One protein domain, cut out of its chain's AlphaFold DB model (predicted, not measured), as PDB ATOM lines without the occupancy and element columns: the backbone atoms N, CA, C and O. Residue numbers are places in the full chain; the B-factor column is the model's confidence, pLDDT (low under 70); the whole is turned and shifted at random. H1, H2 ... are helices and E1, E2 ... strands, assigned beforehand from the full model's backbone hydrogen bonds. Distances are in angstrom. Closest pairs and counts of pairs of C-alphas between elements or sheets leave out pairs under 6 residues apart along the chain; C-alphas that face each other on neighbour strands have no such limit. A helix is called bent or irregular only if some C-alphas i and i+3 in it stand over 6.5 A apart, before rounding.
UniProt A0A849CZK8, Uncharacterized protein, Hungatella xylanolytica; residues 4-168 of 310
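What this domain is: This is residues 4 to 168 of the 310 residues of an uncharacterized protein of Hungatella xylanolytica (UniProt A0A849CZK8). A strongly twisted sheet of five strands, E3, E6, E2, E1 and E7, curls round the helix H1, and its two longest strands, E1 and E7, run side by side as a long ribbon. H2 and the small hairpin of E4 and E5 are towards one end of the longest axis, H4 is at the other end, and H5 only grazes the sheet beside E7. The printed part has 165 residues, with five named helices and seven named strands in the order E1, E2, H1, E3, H2, E4, E5, E6, H3, E7, H4, H5. The large sheet runs E3, E6, E2, E1, E7 and is mixed, E4 and E5 are antiparallel, and the class is mixed, helices and strands. The whole is compact, with a radius of gyration of the C-alphas of 16.6 A and spans of 49 by 38 by 27 A.

Where its parts are: In the large sheet, E1 is residues 4 to 14, 32.7 A long, from C-alpha 4 at (16.494, 21.959, 134.385). E7, residues 113 to 123, is 30.3 A long and bends by 54 degrees at residue 116. E2, residues 17 to 24, is 14.9 A long and bends by 95 degrees at residue 20. E6 is residues 100 to 104, 13.5 A, and E3 is residues 48 to 51, 9.9 A. The second sheet has E4, residues 69 to 72, 10.0 A, and E5, residues 75 to 78, 9.9 A. H1 is residues 25 to 34, 14.4 A. H2, residues 54 to 67, is the longest helix at 20.5 A; it is only just irregular, with C-alphas 55 and 58 6.8 A apart. H3, residues 106 to 111, 10.5 A, is also only just irregular, with C-alphas 107 and 110 6.8 A apart. H4 is residues 131 to 142, 15.9 A, and H5 is residues 151 to 157, 10.0 A, ending at C-alpha 157 at (29.880, 39.320, 161.803).

How they stand to each other: In the large sheet, E3 and E7 are the edge strands. E1 and E7 are antiparallel at 161 degrees, with N 9 and O 118 at 3.0 A and N 118 and O 9 at 2.9 A, within hydrogen-bond range. E1 and E2 form a hairpin, with N 22 and O 12 at 2.8 A. The pairing of E2 is staggered: residues 17 to 22 pair with E1 and residues 22 to 24 with E6. E6 and E2 are parallel, with N 23 and O 102 at 2.8 A; E3 and E6 are antiparallel, with N 103 and O 48 at 2.8 A. E6, H3 and E7 make a split strand-helix-strand unit, two strands running the same way with E2 and E1 between them, and its crossover is right-handed. H1 on one face of the sheet gives two layers; its closest C-alphas to E1 are those of Asp 27 and Tyr 9, 6.0 A apart. H3 is on the sheet too, and the C-alphas of Asp 106 and Leu 24 of E2, their closest, are 5.2 A apart. H1 and H3 are close but not clearly touching, with the C-alphas of Leu 25 and Asp 106 5.9 A apart, at a steep tilt of 50 degrees, opposite ways. H2 only grazes the sheet with residues 54 to 60, and H5 with residues 151 to 154; the closest C-alphas of H5 and E7 are those of Val 153 and Tyr 115, 6.3 A. H4 is not on the sheet and is apart from H5. In the hairpin E4 and E5, N 77 and O 70 are 2.8 A apart; the closest C-alphas of E4 and H3 are those of Ile 72 and Phe 111, 6.5 A. Every O i to N i+4 pair is within hydrogen-bond range in H1, H4 and H5, against 8 of 10 in H2 and 0 of 2 in H3, where 2 of 3 O i to N i+3 pairs are.

The domain as a whole: The two C-alphas farthest apart are those of Asn 66 and Lys 134, at 49.4 A. The printed part has no cut. The links H1 to E3 and E5 to E6 are long, with 13 and 21 residues; in the latter, residues 84 to 85 pair with residues 49 to 50 of E3, parallel. The mean pLDDT of the printed part is 81.7, and 28 residues are under 70, among them residues 90 to 98, 143 to 149 and 158 to 163.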
ATOM      1  N   ARG A   4      17.705  22.751 134.109       57.00
ATOM      2  CA  ARG A   4      16.494  21.959 134.385       57.00
ATOM      3  C   ARG A   4      15.858  22.371 135.702       57.00
ATOM      4  O   ARG A   4      14.643  22.447 135.799       57.00
ATOM      5  N   ILE A   5      16.700  22.568 136.714       62.69
ATOM      6  CA  ILE A   5      16.300  22.740 138.107       62.69
ATOM      7  C   ILE A   5      17.406  23.541 138.797       62.69
ATOM      8  O   ILE A   5      18.587  23.195 138.679       62.69
ATOM      9  N   PHE A   6      17.032  24.609 139.494       73.44
ATOM     10  CA  PHE A   6      17.884  25.267 140.475       73.44
ATOM     11  C   PHE A   6      17.118  25.335 141.791       73.44
ATOM     12  O   PHE A   6      15.921  25.610 141.782       73.44
ATOM     13  N   ASN A   7      17.791  25.054 142.901       77.50
ATOM     14  CA  ASN A   7      17.226  25.266 144.226       77.50
ATOM     15  C   ASN A   7      18.293  25.836 145.147       77.50
ATOM     16  O   ASN A   7      19.491  25.568 144.989       77.50
ATOM     17  N   SER A   8      17.841  26.645 146.092       81.12
ATOM     18  CA  SER A   8      18.671  27.119 147.184       81.12
ATOM     19  C   SER A   8      18.360  26.312 148.416       81.12
ATOM     20  O   SER A   8      17.195  26.082 148.713       81.12
ATOM     21  N   TYR A   9      19.405  25.933 149.130       84.94
ATOM     22  CA  TYR A   9      19.273  25.346 150.447       84.94
ATOM     23  C   TYR A   9      20.204  26.052 151.418       84.94
ATOM     24  O   TYR A   9      21.092  26.829 151.030       84.94
ATOM     25  N   TYR A  10      19.995  25.766 152.690       86.69
ATOM     26  CA  TYR A  10      20.761  26.346 153.773       86.69
ATOM     27  C   TYR A  10      21.406  25.245 154.599       86.69
ATOM     28  O   TYR A  10      20.857  24.155 154.746       86.69
ATOM     29  N   LEU A  11      22.584  25.552 155.132       88.00
ATOM     30  CA  LEU A  11      23.106  24.818 156.269       88.00
ATOM     31  C   LEU A  11      22.769  25.577 157.534       88.00
ATOM     32  O   LEU A  11      22.886  26.808 157.605       88.00
ATOM     33  N   TYR A  12      22.386  24.793 158.522       88.88
ATOM     34  CA  TYR A  12      21.950  25.259 159.811       88.88
ATOM     35  C   TYR A  12      22.882  24.756 160.902       88.88
ATOM     36  O   TYR A  12      23.537  23.726 160.753       88.88
ATOM     37  N   TYR A  13      22.900  25.468 162.019       87.81
ATOM     38  CA  TYR A  13      23.389  24.938 163.283       87.81
ATOM     39  C   TYR A  13      22.276  25.017 164.330       87.81
ATOM     40  O   TYR A  13      21.299  25.760 164.181       87.81
ATOM     41  N   SER A  14      22.443  24.249 165.402       87.31
ATOM     42  CA  SER A  14      21.651  24.369 166.622       87.31
ATOM     43  C   SER A  14      22.582  24.757 167.766       87.31
ATOM     44  O   SER A  14      23.713  24.280 167.819       87.31
ATOM     45  N   ASP A  15      22.132  25.595 168.698       80.75
ATOM     46  CA  ASP A  15      22.966  26.024 169.833       80.75
ATOM     47  C   ASP A  15      23.436  24.848 170.709       80.75
ATOM     48  O   ASP A  15      24.504  24.919 171.325       80.75
ATOM     49  N   ASN A  16      22.667  23.754 170.710       79.69
ATOM     50  CA  ASN A  16      22.967  22.512 171.425       79.69
ATOM     51  C   ASN A  16      23.934  21.587 170.667       79.69
ATOM     52  O   ASN A  16      24.480  20.662 171.261       79.69
ATOM     53  N   ILE A  17      24.134  21.809 169.365       76.81
ATOM     54  CA  ILE A  17      24.963  20.977 168.485       76.81
ATOM     55  C   ILE A  17      25.891  21.917 167.719       76.81
ATOM     56  O   ILE A  17      25.675  22.255 166.553       76.81
ATOM     57  N   LYS A  18      26.908  22.406 168.428       66.50
ATOM     58  CA  LYS A  18      27.914  23.295 167.847       66.50
ATOM     59  C   LYS A  18      28.818  22.480 166.922       66.50
ATOM     60  O   LYS A  18      29.120  21.331 167.217       66.50
ATOM     61  N   GLU A  19      29.230  23.090 165.814       74.19
ATOM     62  CA  GLU A  19      30.217  22.548 164.858       74.19
ATOM     63  C   GLU A  19      29.746  21.395 163.956       74.19
ATOM     64  O   GLU A  19      30.494  21.002 163.061       74.19
ATOM     65  N   VAL A  20      28.507  20.905 164.103       81.50
ATOM     66  CA  VAL A  20      27.928  19.933 163.162       81.50
ATOM     67  C   VAL A  20      26.907  20.612 162.242       81.50
ATOM     68  O   VAL A  20      25.895  21.133 162.714       81.50
ATOM     69  N   PRO A  21      27.134  20.592 160.923       88.19
ATOM     70  CA  PRO A  21      26.199  21.101 159.930       88.19
ATOM     71  C   PRO A  21      24.896  20.302 159.907       88.19
ATOM     72  O   PRO A  21      24.908  19.069 159.840       88.19
ATOM     73  N   ILE A  22      23.777  21.023 159.907       91.31
ATOM     74  CA  ILE A  22      22.429  20.463 159.848       91.31
ATOM     75  C   ILE A  22      21.777  20.827 158.511       91.31
ATOM     76  O   ILE A  22      21.792  21.985 158.084       91.31
ATOM     77  N   LEU A  23      21.179  19.827 157.871       91.88
ATOM     78  CA  LEU A  23      20.365  19.927 156.666       91.88
ATOM     79  C   LEU A  23      18.917  19.546 156.963       91.88
ATOM     80  O   LEU A  23      18.641  18.665 157.777       91.88
ATOM     81  N   LEU A  24      17.996  20.154 156.227       94.19
ATOM     82  CA  LEU A  24      16.606  19.719 156.216       94.19
ATOM     83  C   LEU A  24      16.426  18.536 155.256       94.19
ATOM     84  O   LEU A  24      17.122  18.425 154.241       94.19
ATOM     85  N   LEU A  25      15.484  17.646 155.570       95.06
ATOM     86  CA  LEU A  25      15.226  16.439 154.787       95.06
ATOM     87  C   LEU A  25      14.823  16.755 153.340       95.06
ATOM     88  O   LEU A  25      15.277  16.063 152.424       95.06
ATOM     89  N   SER A  26      14.006  17.788 153.117       93.25
ATOM     90  CA  SER A  26      13.606  18.202 151.768       93.25
ATOM     91  C   SER A  26      14.803  18.627 150.911       93.25
ATOM     92  O   SER A  26      14.944  18.167 149.774       93.25
ATOM     93  N   ASP A  27      15.711  19.422 151.478       91.44
ATOM     94  CA  ASP A  27      16.941  19.866 150.824       91.44
ATOM     95  C   ASP A  27      17.888  18.690 150.558       91.44
ATOM     96  O   ASP A  27      18.413  18.538 149.454       91.44
ATOM     97  N   TYR A  28      18.057  17.800 151.536       91.69
ATOM     98  CA  TYR A  28      18.857  16.589 151.379       91.69
ATOM     99  C   TYR A  28      18.333  15.706 150.236       91.69
ATOM    100  O   TYR A  28      19.091  15.305 149.350       91.69
ATOM    101  N   ASN A  29      17.024  15.453 150.194       92.62
ATOM    102  CA  ASN A  29      16.394  14.669 149.131       92.62
ATOM    103  C   ASN A  29      16.464  15.353 147.763       92.62
ATOM    104  O   ASN A  29      16.655  14.681 146.747       92.62
ATOM    105  N   PHE A  30      16.378  16.684 147.725       89.88
ATOM    106  CA  PHE A  30      16.609  17.443 146.504       89.88
ATOM    107  C   PHE A  30      18.014  17.178 145.942       89.88
ATOM    108  O   PHE A  30      18.144  16.863 144.757       89.88
ATOM    109  N   LEU A  31      19.052  17.237 146.784       87.81
ATOM    110  CA  LEU A  31      20.434  16.978 146.366       87.81
ATOM    111  C   LEU A  31      20.627  15.531 145.882       87.81
ATOM    112  O   LEU A  31      21.238  15.300 144.839       87.81
ATOM    113  N   ARG A  32      20.041  14.553 146.581       90.00
ATOM    114  CA  ARG A  32      20.063  13.134 146.179       90.00
ATOM    115  C   ARG A  32      19.473  12.916 144.791       90.00
ATOM    116  O   ARG A  32      20.072  12.250 143.950       90.00
ATOM    117  N   LYS A  33      18.336  13.550 144.509       88.69
ATOM    118  CA  LYS A  33      17.672  13.457 143.208       88.69
ATOM    119  C   LYS A  33      18.533  14.002 142.069       88.69
ATOM    120  O   LYS A  33      18.483  13.474 140.958       88.69
ATOM    121  N   GLN A  34      19.354  15.024 142.321       82.75
ATOM    122  CA  GLN A  34      20.261  15.579 141.306       82.75
ATOM    123  C   GLN A  34      21.328  14.583 140.845       82.75
ATOM    124  O   GLN A  34      21.802  14.686 139.712       82.75
ATOM    125  N   ILE A  35      21.676  13.619 141.696       82.44
ATOM    126  CA  ILE A  35      22.609  12.532 141.391       82.44
ATOM    127  C   ILE A  35      21.908  11.177 141.215       82.44
ATOM    128  O   ILE A  35      22.566  10.145 141.250       82.44
ATOM    129  N   GLN A  36      20.593  11.187 140.959       86.88
ATOM    130  CA  GLN A  36      19.780   9.998 140.662       86.88
ATOM    131  C   GLN A  36      19.722   8.966 141.802       86.88
ATOM    132  O   GLN A  36      19.533   7.781 141.551       86.88
ATOM    133  N   LEU A  37      19.858   9.415 143.051       89.00
ATOM    134  CA  LEU A  37      19.643   8.575 144.227       89.00
ATOM    135  C   LEU A  37      18.190   8.639 144.711       89.00
ATOM    136  O   LEU A  37      17.522   9.666 144.576       89.00
ATOM    137  N   ASP A  38      17.746   7.561 145.356       91.44
ATOM    138  CA  ASP A  38      16.412   7.464 145.954       91.44
ATOM    139  C   ASP A  38      16.227   8.435 147.121       91.44
ATOM    140  O   ASP A  38      17.153   8.665 147.903       91.44
ATOM    141  N   GLU A  39      15.011   8.952 147.286       94.06
ATOM    142  CA  GLU A  39      14.630   9.799 148.418       94.06
ATOM    143  C   GLU A  39      14.627   9.009 149.737       94.06
ATOM    144  O   GLU A  39      14.217   7.846 149.805       94.06
ATOM    145  N   LYS A  40      15.062   9.656 150.819       94.25
ATOM    146  CA  LYS A  40      14.986   9.127 152.183       94.25
ATOM    147  C   LYS A  40      13.754   9.665 152.899       94.25
ATOM    148  O   LYS A  40      13.271  10.758 152.615       94.25
ATOM    149  N   LYS A  41      13.256   8.891 153.858       94.62
ATOM    150  CA  LYS A  41      12.129   9.264 154.717       94.62
ATOM    151  C   LYS A  41      12.572   9.194 156.172       94.62
ATOM    152  O   LYS A  41      13.254   8.246 156.551       94.62
ATOM    153  N   LEU A  42      12.158  10.179 156.960       94.12
ATOM    154  CA  LEU A  42      12.355  10.221 158.407       94.12
ATOM    155  C   LEU A  42      10.995  10.310 159.095       94.12
ATOM    156  O   LEU A  42      10.067  10.928 158.572       94.12
ATOM    157  N   LYS A  43      10.883   9.690 160.269       93.19
ATOM    158  CA  LYS A  43       9.804   9.999 161.213       93.19
ATOM    159  C   LYS A  43      10.108  11.334 161.923       93.19
ATOM    160  O   LYS A  43      11.274  11.721 161.952       93.19
ATOM    161  N   PRO A  44       9.111  12.000 162.535       90.31
ATOM    162  CA  PRO A  44       9.312  13.290 163.209       90.31
ATOM    163  C   PRO A  44      10.411  13.286 164.285       90.31
ATOM    164  O   PRO A  44      11.127  14.262 164.445       90.31
ATOM    165  N   GLU A  45      10.589  12.163 164.984       93.25
ATOM    166  CA  GLU A  45      11.577  12.007 166.065       93.25
ATOM    167  C   GLU A  45      12.893  11.367 165.589       93.25
ATOM    168  O   GLU A  45      13.677  10.861 166.389       93.25
ATOM    169  N   GLN A  46      13.135  11.313 164.276       95.06
ATOM    170  CA  GLN A  46      14.316  10.664 163.710       95.06
ATOM    171  C   GLN A  46      15.215  11.646 162.980       95.06
ATOM    172  O   GLN A  46      14.743  12.542 162.286       95.06
ATOM    173  N   PHE A  47      16.517  11.392 163.046       95.44
ATOM    174  CA  PHE A  47      17.501  12.039 162.186       95.44
ATOM    175  C   PHE A  47      18.400  11.000 161.512       95.44
ATOM    176  O   PHE A  47      18.560   9.875 161.997       95.44
ATOM    177  N   LEU A  48      18.992  11.376 160.381       94.88
ATOM    178  CA  LEU A  48      20.009  10.576 159.695       94.88
ATOM    179  C   LEU A  48      21.327  11.336 159.614       94.88
ATOM    180  O   LEU A  48      21.362  12.559 159.744       94.88
ATOM    181  N   ILE A  49      22.409  10.603 159.378       92.19
ATOM    182  CA  ILE A  49      23.740  11.171 159.184       92.19
ATOM    183  C   ILE A  49      24.214  10.790 157.792       92.19
ATOM    184  O   ILE A  49      24.197   9.620 157.420       92.19
ATOM    185  N   ASN A  50      24.659  11.778 157.023       90.38
ATOM    186  CA  ASN A  50      25.358  11.534 155.771       90.38
ATOM    187  C   ASN A  50      26.840  11.853 155.964       90.38
ATOM    188  O   ASN A  50      27.177  13.011 156.195       90.38
ATOM    189  N   SER A  51      27.715  10.856 155.856       87.06
ATOM    190  CA  SER A  51      29.166  11.035 155.924       87.06
ATOM    191  C   SER A  51      29.823  10.676 154.601       87.06
ATOM    192  O   SER A  51      29.821   9.528 154.173       87.06
ATOM    193  N   GLN A  52      30.431  11.662 153.959       79.62
ATOM    194  CA  GLN A  52      31.214  11.450 152.743       79.62
ATOM    195  C   GLN A  52      32.631  10.976 153.044       79.62
ATOM    196  O   GLN A  52      33.318  10.447 152.172       79.62
ATOM    197  N   ASN A  53      33.084  11.172 154.280       78.00
ATOM    198  CA  ASN A  53      34.389  10.723 154.705       78.00
ATOM    199  C   ASN A  53      34.284   9.356 155.389       78.00
ATOM    200  O   ASN A  53      33.991   9.270 156.584       78.00
ATOM    201  N   LEU A  54      34.591   8.291 154.643       78.38
ATOM    202  CA  LEU A  54      34.559   6.912 155.145       78.38
ATOM    203  C   LEU A  54      35.384   6.713 156.425       78.38
ATOM    204  O   LEU A  54      35.011   5.884 157.252       78.38
ATOM    205  N   SER A  55      36.454   7.491 156.642       80.44
ATOM    206  CA  SER A  55      37.265   7.372 157.861       80.44
ATOM    207  C   SER A  55      36.555   7.852 159.130       80.44
ATOM    208  O   SER A  55      36.929   7.428 160.218       80.44
ATOM    209  N   THR A  56      35.515   8.685 159.009       80.50
ATOM    210  CA  THR A  56      34.726   9.184 160.154       80.50
ATOM    211  C   THR A  56      33.606   8.231 160.567       80.50
ATOM    212  O   THR A  56      33.123   8.289 161.694       80.50
ATOM    213  N   VAL A  57      33.197   7.315 159.682       86.31
ATOM    214  CA  VAL A  57      32.069   6.402 159.925       86.31
ATOM    215  C   VAL A  57      32.263   5.533 161.177       86.31
ATOM    216  O   VAL A  57      31.313   5.439 161.955       86.31
ATOM    217  N   PRO A  58      33.441   4.927 161.440       88.38
ATOM    218  CA  PRO A  58      33.646   4.127 162.649       88.38
ATOM    219  C   PRO A  58      33.481   4.933 163.943       88.38
ATOM    220  O   PRO A  58      32.920   4.437 164.918       88.38
ATOM    221  N   GLU A  59      33.941   6.185 163.951       87.56
ATOM    222  CA  GLU A  59      33.813   7.076 165.106       87.56
ATOM    223  C   GLU A  59      32.351   7.472 165.339       87.56
ATOM    224  O   GLU A  59      31.852   7.361 166.459       87.56
ATOM    225  N   ILE A  60      31.634   7.832 164.269       87.88
ATOM    226  CA  ILE A  60      30.202   8.154 164.319       87.88
ATOM    227  C   ILE A  60      29.395   6.968 164.864       87.88
ATOM    228  O   ILE A  60      28.542   7.155 165.731       87.88
ATOM    229  N   LYS A  61      29.683   5.743 164.405       90.44
ATOM    230  CA  LYS A  61      29.028   4.525 164.908       90.44
ATOM    231  C   LYS A  61      29.215   4.356 166.410       90.44
ATOM    232  O   LYS A  61      28.235   4.225 167.133       90.44
ATOM    233  N   LYS A  62      30.454   4.485 166.889       89.44
ATOM    234  CA  LYS A  62      30.775   4.401 168.318       89.44
ATOM    235  C   LYS A  62      30.040   5.462 169.148       89.44
ATOM    236  O   LYS A  62      29.652   5.202 170.284       89.44
ATOM    237  N   ILE A  63      29.854   6.669 168.611       87.06
ATOM    238  CA  ILE A  63      29.074   7.723 169.280       87.06
ATOM    239  C   ILE A  63      27.599   7.313 169.376       87.06
ATOM    240  O   ILE A  63      27.012   7.423 170.449       87.06
ATOM    241  N   ILE A  64      27.018   6.792 168.293       88.62
ATOM    242  CA  ILE A  64      25.608   6.374 168.241       88.62
ATOM    243  C   ILE A  64      25.329   5.183 169.162       88.62
ATOM    244  O   ILE A  64      24.299   5.175 169.832       88.62
ATOM    245  N   GLU A  65      26.242   4.209 169.232       87.56
ATOM    246  CA  GLU A  65      26.144   3.066 170.151       87.56
ATOM    247  C   GLU A  65      26.078   3.511 171.620       87.56
ATOM    248  O   GLU A  65      25.349   2.917 172.412       87.56
ATOM    249  N   ASN A  66      26.810   4.571 171.981       84.06
ATOM    250  CA  ASN A  66      26.826   5.103 173.343       84.06
ATOM    251  C   ASN A  66      25.647   6.046 173.630       84.06
ATOM    252  O   ASN A  66      25.070   5.991 174.715       84.06
ATOM    253  N   ASN A  67      25.319   6.945 172.695       83.50
ATOM    254  CA  ASN A  67      24.233   7.915 172.828       83.50
ATOM    255  C   ASN A  67      23.799   8.476 171.455       83.50
ATOM    256  O   ASN A  67      24.242   9.542 171.030       83.50
ATOM    257  N   GLY A  68      22.910   7.765 170.758       85.25
ATOM    258  CA  GLY A  68      22.352   8.155 169.454       85.25
ATOM    259  C   GLY A  68      21.241   9.212 169.502       85.25
ATOM    260  O   GLY A  68      20.337   9.166 168.664       85.25
ATOM    261  N   ILE A  69      21.270  10.119 170.482       91.69
ATOM    262  CA  ILE A  69      20.225  11.125 170.721       91.69
ATOM    263  C   ILE A  69      20.814  12.524 170.573       91.69
ATOM    264  O   ILE A  69      21.845  12.839 171.167       91.69
ATOM    265  N   ILE A  70      20.126  13.384 169.826       90.94
ATOM    266  CA  ILE A  70      20.415  14.818 169.765       90.94
ATOM    267  C   ILE A  70      19.177  15.615 170.159       90.94
ATOM    268  O   ILE A  70      18.054  15.188 169.902       90.94
ATOM    269  N   ARG A  71      19.369  16.799 170.744       91.25
ATOM    270  CA  ARG A  71      18.264  17.675 171.145       91.25
ATOM    271  C   ARG A  71      18.249  18.958 170.330       91.25
ATOM    272  O   ARG A  71      19.182  19.758 170.415       91.25
ATOM    273  N   ILE A  72      17.163  19.183 169.597       90.62
ATOM    274  CA  ILE A  72      16.938  20.396 168.804       90.62
ATOM    275  C   ILE A  72      15.688  21.093 169.338       90.62
ATOM    276  O   ILE A  72      14.591  20.538 169.336       90.62
ATOM    277  N   GLY A  73      15.864  22.313 169.850       87.38
ATOM    278  CA  GLY A  73      14.811  23.003 170.591       87.38
ATOM    279  C   GLY A  73      14.371  22.190 171.813       87.38
ATOM    280  O   GLY A  73      15.176  21.899 172.701       87.38
ATOM    281  N   ASN A  74      13.093  21.804 171.836       87.19
ATOM    282  CA  ASN A  74      12.499  20.992 172.902       87.19
ATOM    283  C   ASN A  74      12.266  19.526 172.508       87.19
ATOM    284  O   ASN A  74      11.664  18.791 173.290       87.19
ATOM    285  N   THR A  75      12.741  19.110 171.334       91.19
ATOM    286  CA  THR A  75      12.517  17.771 170.785       91.19
ATOM    287  C   THR A  75      13.806  16.961 170.830       91.19
ATOM    288  O   THR A  75      14.860  17.430 170.386       91.19
ATOM    289  N   ASP A  76      13.707  15.736 171.338       94.00
ATOM    290  CA  ASP A  76      14.785  14.754 171.274       94.00
ATOM    291  C   ASP A  76      14.620  13.932 169.986       94.00
ATOM    292  O   ASP A  76      13.544  13.406 169.699       94.00
ATOM    293  N   LEU A  77      15.680  13.866 169.183       94.62
ATOM    294  CA  LEU A  77      15.736  13.120 167.932       94.62
ATOM    295  C   LEU A  77      16.687  11.940 168.089       94.62
ATOM    296  O   LEU A  77      17.776  12.078 168.647       94.62
ATOM    297  N   TYR A  78      16.303  10.801 167.526       94.62
ATOM    298  CA  TYR A  78      17.020   9.539 167.659       94.62
ATOM    299  C   TYR A  78      17.562   9.068 166.309       94.62
ATOM    300  O   TYR A  78      16.916   9.220 165.267       94.62
ATOM    301  N   THR A  79      18.729   8.430 166.326       94.25
ATOM    302  CA  THR A  79      19.302   7.759 165.156       94.25
ATOM    303  C   THR A  79      19.819   6.367 165.501       94.25
ATOM    304  O   THR A  79      19.933   5.988 166.664       94.25
ATOM    305  N   THR A  80      20.114   5.581 164.471       91.56
ATOM    306  CA  THR A  80      20.731   4.251 164.593       91.56
ATOM    307  C   THR A  80      21.739   4.069 163.463       91.56
ATOM    308  O   THR A  80      21.720   4.829 162.495       91.56
ATOM    309  N   GLU A  81      22.572   3.028 163.524       88.94
ATOM    310  CA  GLU A  81      23.541   2.747 162.454       88.94
ATOM    311  C   GLU A  81      22.910   2.612 161.061       88.94
ATOM    312  O   GLU A  81      23.521   2.997 160.066       88.94
ATOM    313  N   ASN A  82      21.668   2.126 160.983       89.88
ATOM    314  CA  ASN A  82      20.931   1.975 159.723       89.88
ATOM    315  C   ASN A  82      20.583   3.319 159.056       89.88
ATOM    316  O   ASN A  82      20.164   3.342 157.898       89.88
ATOM    317  N   PHE A  83      20.735   4.431 159.779       92.50
ATOM    318  CA  PHE A  83      20.532   5.793 159.289       92.50
ATOM    319  C   PHE A  83      21.855   6.544 159.071       92.50
ATOM    320  O   PHE A  83      21.854   7.768 158.953       92.50
ATOM    321  N   ILE A  84      22.976   5.821 158.974       91.38
ATOM    322  CA  ILE A  84      24.245   6.367 158.489       91.38
ATOM    323  C   ILE A  84      24.368   6.049 156.999       91.38
ATOM    324  O   ILE A  84      24.414   4.887 156.594       91.38
ATOM    325  N   PHE A  85      24.454   7.089 156.181       90.00
ATOM    326  CA  PHE A  85      24.637   6.987 154.737       90.00
ATOM    327  C   PHE A  85      25.992   7.557 154.332       90.00
ATOM    328  O   PHE A  85      26.484   8.502 154.946       90.00
ATOM    329  N   THR A  86      26.588   6.993 153.282       86.94
ATOM    330  CA  THR A  86      27.891   7.427 152.755       86.94
ATOM    331  C   THR A  86      27.798   7.905 151.315       86.94
ATOM    332  O   THR A  86      28.674   7.637 150.497       86.94
ATOM    333  N   ASP A  87      26.680   8.542 150.980       84.19
ATOM    334  CA  ASP A  87      26.403   8.957 149.614       84.19
ATOM    335  C   ASP A  87      27.226  10.207 149.248       84.19
ATOM    336  O   ASP A  87      27.220  11.226 149.956       84.19
ATOM    337  N   GLU A  88      27.899  10.152 148.095       77.69
ATOM    338  CA  GLU A  88      28.680  11.250 147.507       77.69
ATOM    339  C   GLU A  88      27.766  12.299 146.851       77.69
ATOM    340  O   GLU A  88      27.776  12.548 145.646       77.69
ATOM    341  N   ILE A  89      26.934  12.933 147.669       75.19
ATOM    342  CA  ILE A  89      25.934  13.926 147.256       75.19
ATOM    343  C   ILE A  89      26.575  15.262 146.809       75.19
ATOM    344  O   ILE A  89      25.891  16.178 146.356       75.19
ATOM    345  N   GLU A  90      27.903  15.401 146.880       65.62
ATOM    346  CA  GLU A  90      28.576  16.701 146.822       65.62
ATOM    347  C   GLU A  90      29.772  16.748 145.874       65.62
ATOM    348  O   GLU A  90      30.429  15.752 145.604       65.62
ATOM    349  N   GLN A  91      30.093  17.963 145.419       56.28
ATOM    350  CA  GLN A  91      31.359  18.262 144.738       56.28
ATOM    351  C   GLN A  91      32.422  18.843 145.690       56.28
ATOM    352  O   GLN A  91      33.603  18.773 145.362       56.28
ATOM    353  N   TYR A  92      32.013  19.436 146.826       51.34
ATOM    354  CA  TYR A  92      32.887  19.969 147.885       51.34
ATOM    355  C   TYR A  92      32.072  20.358 149.138       51.34
ATOM    356  O   TYR A  92      31.413  21.404 149.130       51.34
ATOM    357  N   GLN A  93      32.127  19.552 150.205       57.00
ATOM    358  CA  GLN A  93      31.660  19.891 151.569       57.00
ATOM    359  C   GLN A  93      30.242  20.525 151.645       57.00
ATOM    360  O   GLN A  93      29.957  21.363 152.504       57.00
ATOM    361  N   ALA A  94      29.361  20.197 150.694       52.19
ATOM    362  CA  ALA A  94      28.023  20.712 150.435       52.19
ATOM    363  C   ALA A  94      26.936  20.307 151.466       52.19
ATOM    364  O   ALA A  94      26.023  21.102 151.703       52.19
ATOM    365  N   ALA A  95      27.022  19.164 152.137       50.22
ATOM    366  CA  ALA A  95      26.150  18.785 153.245       50.22
ATOM    367  C   ALA A  95      26.739  19.242 154.573       50.22
ATOM    368  O   ALA A  95      25.979  19.488 155.501       50.22
ATOM    369  N   GLY A  96      28.056  19.463 154.647       56.22
ATOM    370  CA  GLY A  96      28.668  19.951 155.866       56.22
ATOM    371  C   GLY A  96      30.150  20.312 155.796       56.22
ATOM    372  O   GLY A  96      30.884  19.892 154.907       56.22
ATOM    373  N   GLU A  97      30.585  21.116 156.759       61.53
ATOM    374  CA  GLU A  97      31.981  21.312 157.139       61.53
ATOM    375  C   GLU A  97      32.470  20.026 157.833       61.53
ATOM    376  O   GLU A  97      31.737  19.436 158.619       61.53
ATOM    377  N   ASN A  98      33.674  19.545 157.496       66.31
ATOM    378  CA  ASN A  98      34.281  18.287 157.994       66.31
ATOM    379  C   ASN A  98      33.818  16.966 157.341       66.31
ATOM    380  O   ASN A  98      34.207  15.888 157.789       66.31
ATOM    381  N   GLY A  99      33.074  17.020 156.231       73.81
ATOM    382  CA  GLY A  99      32.788  15.833 155.408       73.81
ATOM    383  C   GLY A  99      31.652  14.942 155.918       73.81
ATOM    384  O   GLY A  99      31.497  13.823 155.429       73.81
ATOM    385  N   TYR A 100      30.845  15.430 156.862       83.75
ATOM    386  CA  TYR A 100      29.590  14.807 157.277       83.75
ATOM    387  C   TYR A 100      28.544  15.860 157.664       83.75
ATOM    388  O   TYR A 100      28.866  17.030 157.869       83.75
ATOM    389  N   ALA A 101      27.283  15.436 157.738       89.31
ATOM    390  CA  ALA A 101      26.147  16.282 158.078       89.31
ATOM    391  C   ALA A 101      25.045  15.500 158.783       89.31
ATOM    392  O   ALA A 101      24.815  14.325 158.476       89.31
ATOM    393  N   ILE A 102      24.320  16.181 159.663       92.06
ATOM    394  CA  ILE A 102      23.074  15.684 160.241       92.06
ATOM    395  C   ILE A 102      21.914  16.155 159.364       92.06
ATOM    396  O   ILE A 102      21.854  17.316 158.968       92.06
ATOM    397  N   VAL A 103      20.970  15.266 159.071       93.81
ATOM    398  CA  VAL A 103      19.749  15.595 158.335       93.81
ATOM    399  C   VAL A 103      18.551  15.353 159.237       93.81
ATOM    400  O   VAL A 103      18.374  14.252 159.768       93.81
ATOM    401  N   VAL A 104      17.726  16.384 159.382       95.69
ATOM    402  CA  VAL A 104      16.567  16.400 160.277       95.69
ATOM    403  C   VAL A 104      15.269  16.647 159.507       95.69
ATOM    404  O   VAL A 104      15.309  17.154 158.382       95.69
ATOM    405  N   PRO A 105      14.107  16.306 160.086       96.50
ATOM    406  CA  PRO A 105      12.813  16.626 159.497       96.50
ATOM    407  C   PRO A 105      12.605  18.144 159.335       96.50
ATOM    408  O   PRO A 105      13.167  18.954 160.073       96.50
ATOM    409  N   ASP A 106      11.814  18.541 158.335       94.94
ATOM    410  CA  ASP A 106      11.654  19.950 157.942       94.94
ATOM    411  C   ASP A 106      10.981  20.832 159.013       94.94
ATOM    412  O   ASP A 106      11.203  22.043 159.056       94.94
ATOM    413  N   ASP A 107      10.181  20.242 159.904       93.62
ATOM    414  CA  ASP A 107       9.527  20.925 161.030       93.62
ATOM    415  C   ASP A 107      10.527  21.450 162.076       93.62
ATOM    416  O   ASP A 107      10.237  22.420 162.779       93.62
ATOM    417  N   MET A 108      11.743  20.897 162.121       93.88
ATOM    418  CA  MET A 108      12.817  21.370 162.996       93.88
ATOM    419  C   MET A 108      13.381  22.730 162.573       93.88
ATOM    420  O   MET A 108      14.055  23.378 163.375       93.88
ATOM    421  N   LYS A 109      13.082  23.213 161.354       92.06
ATOM    422  CA  LYS A 109      13.594  24.486 160.812       92.06
ATOM    423  C   LYS A 109      13.395  25.674 161.762       92.06
ATOM    424  O   LYS A 109      14.249  26.553 161.813       92.06
ATOM    425  N   ALA A 110      12.304  25.702 162.531       91.06
ATOM    426  CA  ALA A 110      12.003  26.794 163.461       91.06
ATOM    427  C   ALA A 110      13.008  26.928 164.625       91.06
ATOM    428  O   ALA A 110      13.111  27.998 165.220       91.06
ATOM    429  N   PHE A 111      13.751  25.864 164.941       91.19
ATOM    430  CA  PHE A 111      14.725  25.812 166.040       91.19
ATOM    431  C   PHE A 111      16.179  25.912 165.562       91.19
ATOM    432  O   PHE A 111      17.113  25.674 166.330       91.19
ATOM    433  N   LEU A 112      16.372  26.203 164.279       90.88
ATOM    434  CA  LEU A 112      17.655  26.152 163.603       90.88
ATOM    435  C   LEU A 112      18.067  27.541 163.129       90.88
ATOM    436  O   LEU A 112      17.254  28.301 162.604       90.88
ATOM    437  N   THR A 113      19.358  27.853 163.256       88.62
ATOM    438  CA  THR A 113      19.902  29.117 162.749       88.62
ATOM    439  C   THR A 113      20.656  28.873 161.444       88.62
ATOM    440  O   THR A 113      21.641  28.129 161.446       88.62
ATOM    441  N   PRO A 114      20.224  29.463 160.312       87.56
ATOM    442  CA  PRO A 114      20.951  29.349 159.055       87.56
ATOM    443  C   PRO A 114      22.263  30.129 159.138       87.56
ATOM    444  O   PRO A 114      22.283  31.286 159.556       87.56
ATOM    445  N   TYR A 115      23.355  29.518 158.686       81.75
ATOM    446  CA  TYR A 115      24.670  30.170 158.661       81.75
ATOM    447  C   TYR A 115      25.368  30.113 157.306       81.75
ATOM    448  O   TYR A 115      26.268  30.907 157.038       81.75
ATOM    449  N   LYS A 116      24.925  29.222 156.416       82.56
ATOM    450  CA  LYS A 116      25.439  29.110 155.052       82.56
ATOM    451  C   LYS A 116      24.287  28.916 154.086       82.56
ATOM    452  O   LYS A 116      23.316  28.240 154.404       82.56
ATOM    453  N   THR A 117      24.405  29.481 152.893       82.62
ATOM    454  CA  THR A 117      23.458  29.254 151.797       82.62
ATOM    455  C   THR A 117      24.195  28.708 150.592       82.62
ATOM    456  O   THR A 117      25.346  29.070 150.332       82.62
ATOM    457  N   ARG A 118      23.537  27.819 149.855       81.75
ATOM    458  CA  ARG A 118      24.080  27.201 148.654       81.75
ATOM    459  C   ARG A 118      23.031  27.205 147.561       81.75
ATOM    460  O   ARG A 118      21.870  26.888 147.793       81.75
ATOM    461  N   LEU A 119      23.461  27.568 146.359       80.94
ATOM    462  CA  LEU A 119      22.662  27.463 145.149       80.94
ATOM    463  C   LEU A 119      23.180  26.277 144.347       80.94
ATOM    464  O   LEU A 119      24.346  26.264 143.953       80.94
ATOM    465  N   VAL A 120      22.307  25.313 144.069       82.19
ATOM    466  CA  VAL A 120      22.654  24.171 143.222       82.19
ATOM    467  C   VAL A 120      21.812  24.196 141.972       82.19
ATOM    468  O   VAL A 120      20.592  24.335 142.028       82.19
ATOM    469  N   ALA A 121      22.477  24.039 140.833       81.06
ATOM    470  CA  ALA A 121      21.847  24.014 139.528       81.06
ATOM    471  C   ALA A 121      22.266  22.763 138.758       81.06
ATOM    472  O   ALA A 121      23.449  22.426 138.680       81.06
ATOM    473  N   THR A 122      21.289  22.113 138.132       81.88
ATOM    474  CA  THR A 122      21.518  20.980 137.232       81.88
ATOM    475  C   THR A 122      21.283  21.419 135.791       81.88
ATOM    476  O   THR A 122      20.211  21.925 135.435       81.88
ATOM    477  N   ALA A 123      22.293  21.234 134.944       79.81
ATOM    478  CA  ALA A 123      22.191  21.502 133.515       79.81
ATOM    479  C   ALA A 123      21.557  20.318 132.768       79.81
ATOM    480  O   ALA A 123      21.749  19.165 133.142       79.81
ATOM    481  N   ASN A 124      20.827  20.610 131.686       74.88
ATOM    482  CA  ASN A 124      20.224  19.589 130.811       74.88
ATOM    483  C   ASN A 124      21.235  18.863 129.916       74.88
ATOM    484  O   ASN A 124      20.924  17.832 129.333       74.88
ATOM    485  N   SER A 125      22.414  19.447 129.749       76.69
ATOM    486  CA  SER A 125      23.476  18.945 128.892       76.69
ATOM    487  C   SER A 125      24.806  19.134 129.597       76.69
ATOM    488  O   SER A 125      24.905  19.939 130.528       76.69
ATOM    489  N   GLU A 126      25.836  18.452 129.106       76.12
ATOM    490  CA  GLU A 126      27.198  18.668 129.574       76.12
ATOM    491  C   GLU A 126      27.553  20.163 129.531       76.12
ATOM    492  O   GLU A 126      27.241  20.889 128.577       76.12
ATOM    493  N   VAL A 127      28.120  20.643 130.637       80.31
ATOM    494  CA  VAL A 127      28.485  22.046 130.816       80.31
ATOM    495  C   VAL A 127      29.929  22.214 130.387       80.31
ATOM    496  O   VAL A 127      30.800  21.474 130.824       80.31
ATOM    497  N   ARG A 128      30.190  23.217 129.558       84.19
ATOM    498  CA  ARG A 128      31.545  23.578 129.151       84.19
ATOM    499  C   ARG A 128      32.317  24.226 130.317       84.19
ATOM    500  O   ARG A 128      31.738  25.103 130.968       84.19
ATOM    501  N   PRO A 129      33.580  23.843 130.601       80.81
ATOM    502  CA  PRO A 129      34.379  24.413 131.693       80.81
ATOM    503  C   PRO A 129      34.461  25.947 131.684       80.81
ATOM    504  O   PRO A 129      34.429  26.579 132.739       80.81
ATOM    505  N   GLU A 130      34.494  26.555 130.497       82.12
ATOM    506  CA  GLU A 130      34.598  28.003 130.281       82.12
ATOM    507  C   GLU A 130      33.357  28.762 130.776       82.12
ATOM    508  O   GLU A 130      33.389  29.978 130.973       82.12
ATOM    509  N   LEU A 131      32.247  28.053 131.014       82.12
ATOM    510  CA  LEU A 131      31.030  28.646 131.557       82.12
ATOM    511  C   LEU A 131      31.193  29.065 133.026       82.12
ATOM    512  O   LEU A 131      30.397  29.874 133.495       82.12
ATOM    513  N   LYS A 132      32.225  28.582 133.736       83.81
ATOM    514  CA  LYS A 132      32.502  28.956 135.133       83.81
ATOM    515  C   LYS A 132      32.561  30.472 135.322       83.81
ATOM    516  O   LYS A 132      31.863  30.982 136.191       83.81
ATOM    517  N   ASN A 133      33.309  31.190 134.483       83.94
ATOM    518  CA  ASN A 133      33.456  32.644 134.613       83.94
ATOM    519  C   ASN A 133      32.131  33.368 134.347       83.94
ATOM    520  O   ASN A 133      31.750  34.252 135.104       83.94
ATOM    521  N   LYS A 134      31.370  32.924 133.339       83.94
ATOM    522  CA  LYS A 134      30.043  33.487 133.038       83.94
ATOM    523  C   LYS A 134      29.040  33.249 134.166       83.94
ATOM    524  O   LYS A 134      28.220  34.118 134.447       83.94
ATOM    525  N   ILE A 135      29.089  32.080 134.808       80.75
ATOM    526  CA  ILE A 135      28.270  31.781 135.989       80.75
ATOM    527  C   ILE A 135      28.719  32.648 137.167       80.75
ATOM    528  O   ILE A 135      27.861  33.164 137.875       80.75
ATOM    529  N   ASN A 136      30.026  32.860 137.342       82.50
ATOM    530  CA  ASN A 136      30.551  33.736 138.387       82.50
ATOM    531  C   ASN A 136      30.065  35.170 138.244       82.50
ATOM    532  O   ASN A 136      29.430  35.687 139.159       82.50
ATOM    533  N   GLU A 137      30.219  35.757 137.062       82.62
ATOM    534  CA  GLU A 137      29.693  37.092 136.776       82.62
ATOM    535  C   GLU A 137      28.171  37.174 136.967       82.62
ATOM    536  O   GLU A 137      27.653  38.165 137.483       82.62
ATOM    537  N   PHE A 138      27.434  36.131 136.566       80.31
ATOM    538  CA  PHE A 138      25.986  36.079 136.754       80.31
ATOM    539  C   PHE A 138      25.602  36.047 138.239       80.31
ATOM    540  O   PHE A 138      24.685  36.763 138.639       80.31
ATOM    541  N   ILE A 139      26.279  35.237 139.055       77.25
ATOM    542  CA  ILE A 139      26.012  35.112 140.494       77.25
ATOM    543  C   ILE A 139      26.419  36.386 141.238       77.25
ATOM    544  O   ILE A 139      25.682  36.849 142.108       77.25
ATOM    545  N   GLU A 140      27.541  37.004 140.879       75.94
ATOM    546  CA  GLU A 140      27.961  38.279 141.461       75.94
ATOM    547  C   GLU A 140      26.926  39.383 141.222       75.94
ATOM    548  O   GLU A 140      26.580  40.098 142.164       75.94
ATOM    549  N   LYS A 141      26.384  39.481 139.999       75.69
ATOM    550  CA  LYS A 141      25.438  40.540 139.607       75.69
ATOM    551  C   LYS A 141      23.995  40.277 140.037       75.69
ATOM    552  O   LYS A 141      23.309  41.207 140.451       75.69
ATOM    553  N   ASN A 142      23.520  39.035 139.922       72.25
ATOM    554  CA  ASN A 142      22.089  38.719 140.022       72.25
ATOM    555  C   ASN A 142      21.715  37.932 141.282       72.25
ATOM    556  O   ASN A 142      20.555  37.951 141.694       72.25
ATOM    557  N   TRP A 143      22.665  37.238 141.915       69.00
ATOM    558  CA  TRP A 143      22.380  36.425 143.094       69.00
ATOM    559  C   TRP A 143      22.645  37.206 144.387       69.00
ATOM    560  O   TRP A 143      23.708  37.114 145.008       69.00
ATOM    561  N   ASN A 144      21.632  37.975 144.794       63.50
ATOM    562  CA  ASN A 144      21.570  38.691 146.079       63.50
ATOM    563  C   ASN A 144      20.582  38.048 147.076       63.50
ATOM    564  O   ASN A 144      20.344  38.576 148.159       63.50
ATOM    565  N   THR A 145      19.976  36.921 146.705       56.28
ATOM    566  CA  THR A 145      18.759  36.364 147.319       56.28
ATOM    567  C   THR A 145      19.002  35.543 148.583       56.28
ATOM    568  O   THR A 145      18.164  35.571 149.479       56.28
ATOM    569  N   GLY A 146      20.160  34.892 148.731       57.50
ATOM    570  CA  GLY A 146      20.473  34.090 149.927       57.50
ATOM    571  C   GLY A 146      20.709  34.901 151.214       57.50
ATOM    572  O   GLY A 146      20.748  34.336 152.300       57.50
ATOM    573  N   ILE A 147      20.839  36.228 151.105       61.97
ATOM    574  CA  ILE A 147      21.271  37.135 152.182       61.97
ATOM    575  C   ILE A 147      20.170  37.360 153.236       61.97
ATOM    576  O   ILE A 147      20.481  37.569 154.404       61.97
ATOM    577  N   LYS A 148      18.882  37.288 152.866       63.84
ATOM    578  CA  LYS A 148      17.782  37.622 153.795       63.84
ATOM    579  C   LYS A 148      17.656  36.649 154.970       63.84
ATOM    580  O   LYS A 148      17.424  37.099 156.084       63.84
ATOM    581  N   GLU A 149      17.826  35.348 154.738       64.69
ATOM    582  CA  GLU A 149      17.781  34.348 155.820       64.69
ATOM    583  C   GLU A 149      19.082  34.323 156.639       64.69
ATOM    584  O   GLU A 149      19.057  33.985 157.814       64.69
ATOM    585  N   LEU A 150      20.205  34.779 156.071       72.25
ATOM    586  CA  LEU A 150      21.501  34.887 156.759       72.25
ATOM    587  C   LEU A 150      21.644  36.164 157.601       72.25
ATOM    588  O   LEU A 150      22.699  36.406 158.185       72.25
ATOM    589  N   ASN A 151      20.594  36.986 157.676       67.62
ATOM    590  CA  ASN A 151      20.590  38.269 158.378       67.62
ATOM    591  C   ASN A 151      21.096  38.191 159.838       67.62
ATOM    592  O   ASN A 151      21.872  39.067 160.213       67.62
ATOM    593  N   PRO A 152      20.783  37.151 160.645       67.25
ATOM    594  CA  PRO A 152      21.340  37.024 161.997       67.25
ATOM    595  C   PRO A 152      22.872  36.921 162.010       67.25
ATOM    596  O   PRO A 152      23.537  37.515 162.856       67.25
ATOM    597  N   VAL A 153      23.451  36.207 161.041       70.38
ATOM    598  CA  VAL A 153      24.906  36.031 160.913       70.38
ATOM    599  C   VAL A 153      25.554  37.283 160.326       70.38
ATOM    600  O   VAL A 153      26.594  37.717 160.812       70.38
ATOM    601  N   ILE A 154      24.911  37.919 159.343       70.00
ATOM    602  CA  ILE A 154      25.374  39.183 158.751       70.00
ATOM    603  C   ILE A 154      25.397  40.307 159.785       70.00
ATOM    604  O   ILE A 154      26.355  41.071 159.822       70.00
ATOM    605  N   GLN A 155      24.380  40.407 160.643       68.69
ATOM    606  CA  GLN A 155      24.356  41.402 161.717       68.69
ATOM    607  C   GLN A 155      25.452  41.158 162.755       68.69
ATOM    608  O   GLN A 155      26.001  42.114 163.293       68.69
ATOM    609  N   LYS A 156      25.776  39.890 163.031       73.69
ATOM    610  CA  LYS A 156      26.768  39.515 164.042       73.69
ATOM    611  C   LYS A 156      28.212  39.690 163.571       73.69
ATOM    612  O   LYS A 156      29.050  40.087 164.374       73.69
ATOM    613  N   TYR A 157      28.506  39.367 162.313       72.19
ATOM    614  CA  TYR A 157      29.880  39.320 161.803       72.19
ATOM    615  C   TYR A 157      30.191  40.366 160.736       72.19
ATOM    616  O   TYR A 157      31.359  40.574 160.472       72.19
ATOM    617  N   GLY A 158      29.201  41.035 160.143       66.12
ATOM    618  CA  GLY A 158      29.417  41.957 159.027       66.12
ATOM    619  C   GLY A 158      29.313  41.274 157.658       66.12
ATOM    620  O   GLY A 158      29.457  40.058 157.508       66.12
ATOM    621  N   LYS A 159      29.000  42.061 156.624       68.19
ATOM    622  CA  LYS A 159      28.745  41.562 155.258       68.19
ATOM    623  C   LYS A 159      30.042  41.185 154.533       68.19
ATOM    624  O   LYS A 159      30.033  40.333 153.652       68.19
ATOM    625  N   GLU A 160      31.139  41.819 154.912       65.69
ATOM    626  CA  GLU A 160      32.502  41.615 154.429       65.69
ATOM    627  C   GLU A 160      33.042  40.207 154.711       65.69
ATOM    628  O   GLU A 160      33.915  39.740 153.989       65.69
ATOM    629  N   HIS A 161      32.464  39.494 155.681       64.19
ATOM    630  CA  HIS A 161      32.814  38.109 155.999       64.19
ATOM    631  C   HIS A 161      32.066  37.065 155.147       64.19
ATOM    632  O   HIS A 161      32.236  35.863 155.352       64.19
ATOM    633  N   PHE A 162      31.240  37.490 154.183       66.31
ATOM    634  CA  PHE A 162      30.534  36.582 153.274       66.31
ATOM    635  C   PHE A 162      31.294  36.387 151.966       66.31
ATOM    636  O   PHE A 162      31.160  37.166 151.019       66.31
ATOM    637  N   GLU A 163      32.026  35.281 151.880       69.75
ATOM    638  CA  GLU A 163      32.673  34.853 150.644       69.75
ATOM    639  C   GLU A 163      31.703  34.078 149.742       69.75
ATOM    640  O   GLU A 163      31.058  33.107 150.149       69.75
ATOM    641  N   LYS A 164      31.612  34.496 148.475       74.00
ATOM    642  CA  LYS A 164      30.903  33.745 147.435       74.00
ATOM    643  C   LYS A 164      31.900  32.805 146.761       74.00
ATOM    644  O   LYS A 164      32.892  33.255 146.201       74.00
ATOM    645  N   SER A 165      31.614  31.507 146.770       73.00
ATOM    646  CA  SER A 165      32.385  30.512 146.021       73.00
ATOM    647  C   SER A 165      31.491  29.779 145.028       73.00
ATOM    648  O   SER A 165      30.301  29.565 145.267       73.00
ATOM    649  N   ILE A 166      32.065  29.417 143.881       77.88
ATOM    650  CA  ILE A 166      31.354  28.719 142.810       77.88
ATOM    651  C   ILE A 166      32.161  27.520 142.370       77.88
ATOM    652  O   ILE A 166      33.346  27.612 142.042       77.88
ATOM    653  N   ILE A 167      31.461  26.397 142.293       76.69
ATOM    654  CA  ILE A 167      32.013  25.125 141.869       76.69
ATOM    655  C   ILE A 167      31.217  24.661 140.660       76.69
ATOM    656  O   ILE A 167      29.989  24.619 140.675       76.69
ATOM    657  N   VAL A 168      31.935  24.341 139.586       81.75
ATOM    658  CA  VAL A 168      31.350  23.833 138.347       81.75
ATOM    659  C   VAL A 168      31.970  22.479 138.067       81.75
ATOM    660  O   VAL A 168      33.154  22.412 137.748       81.75
TER     661      VAL A 168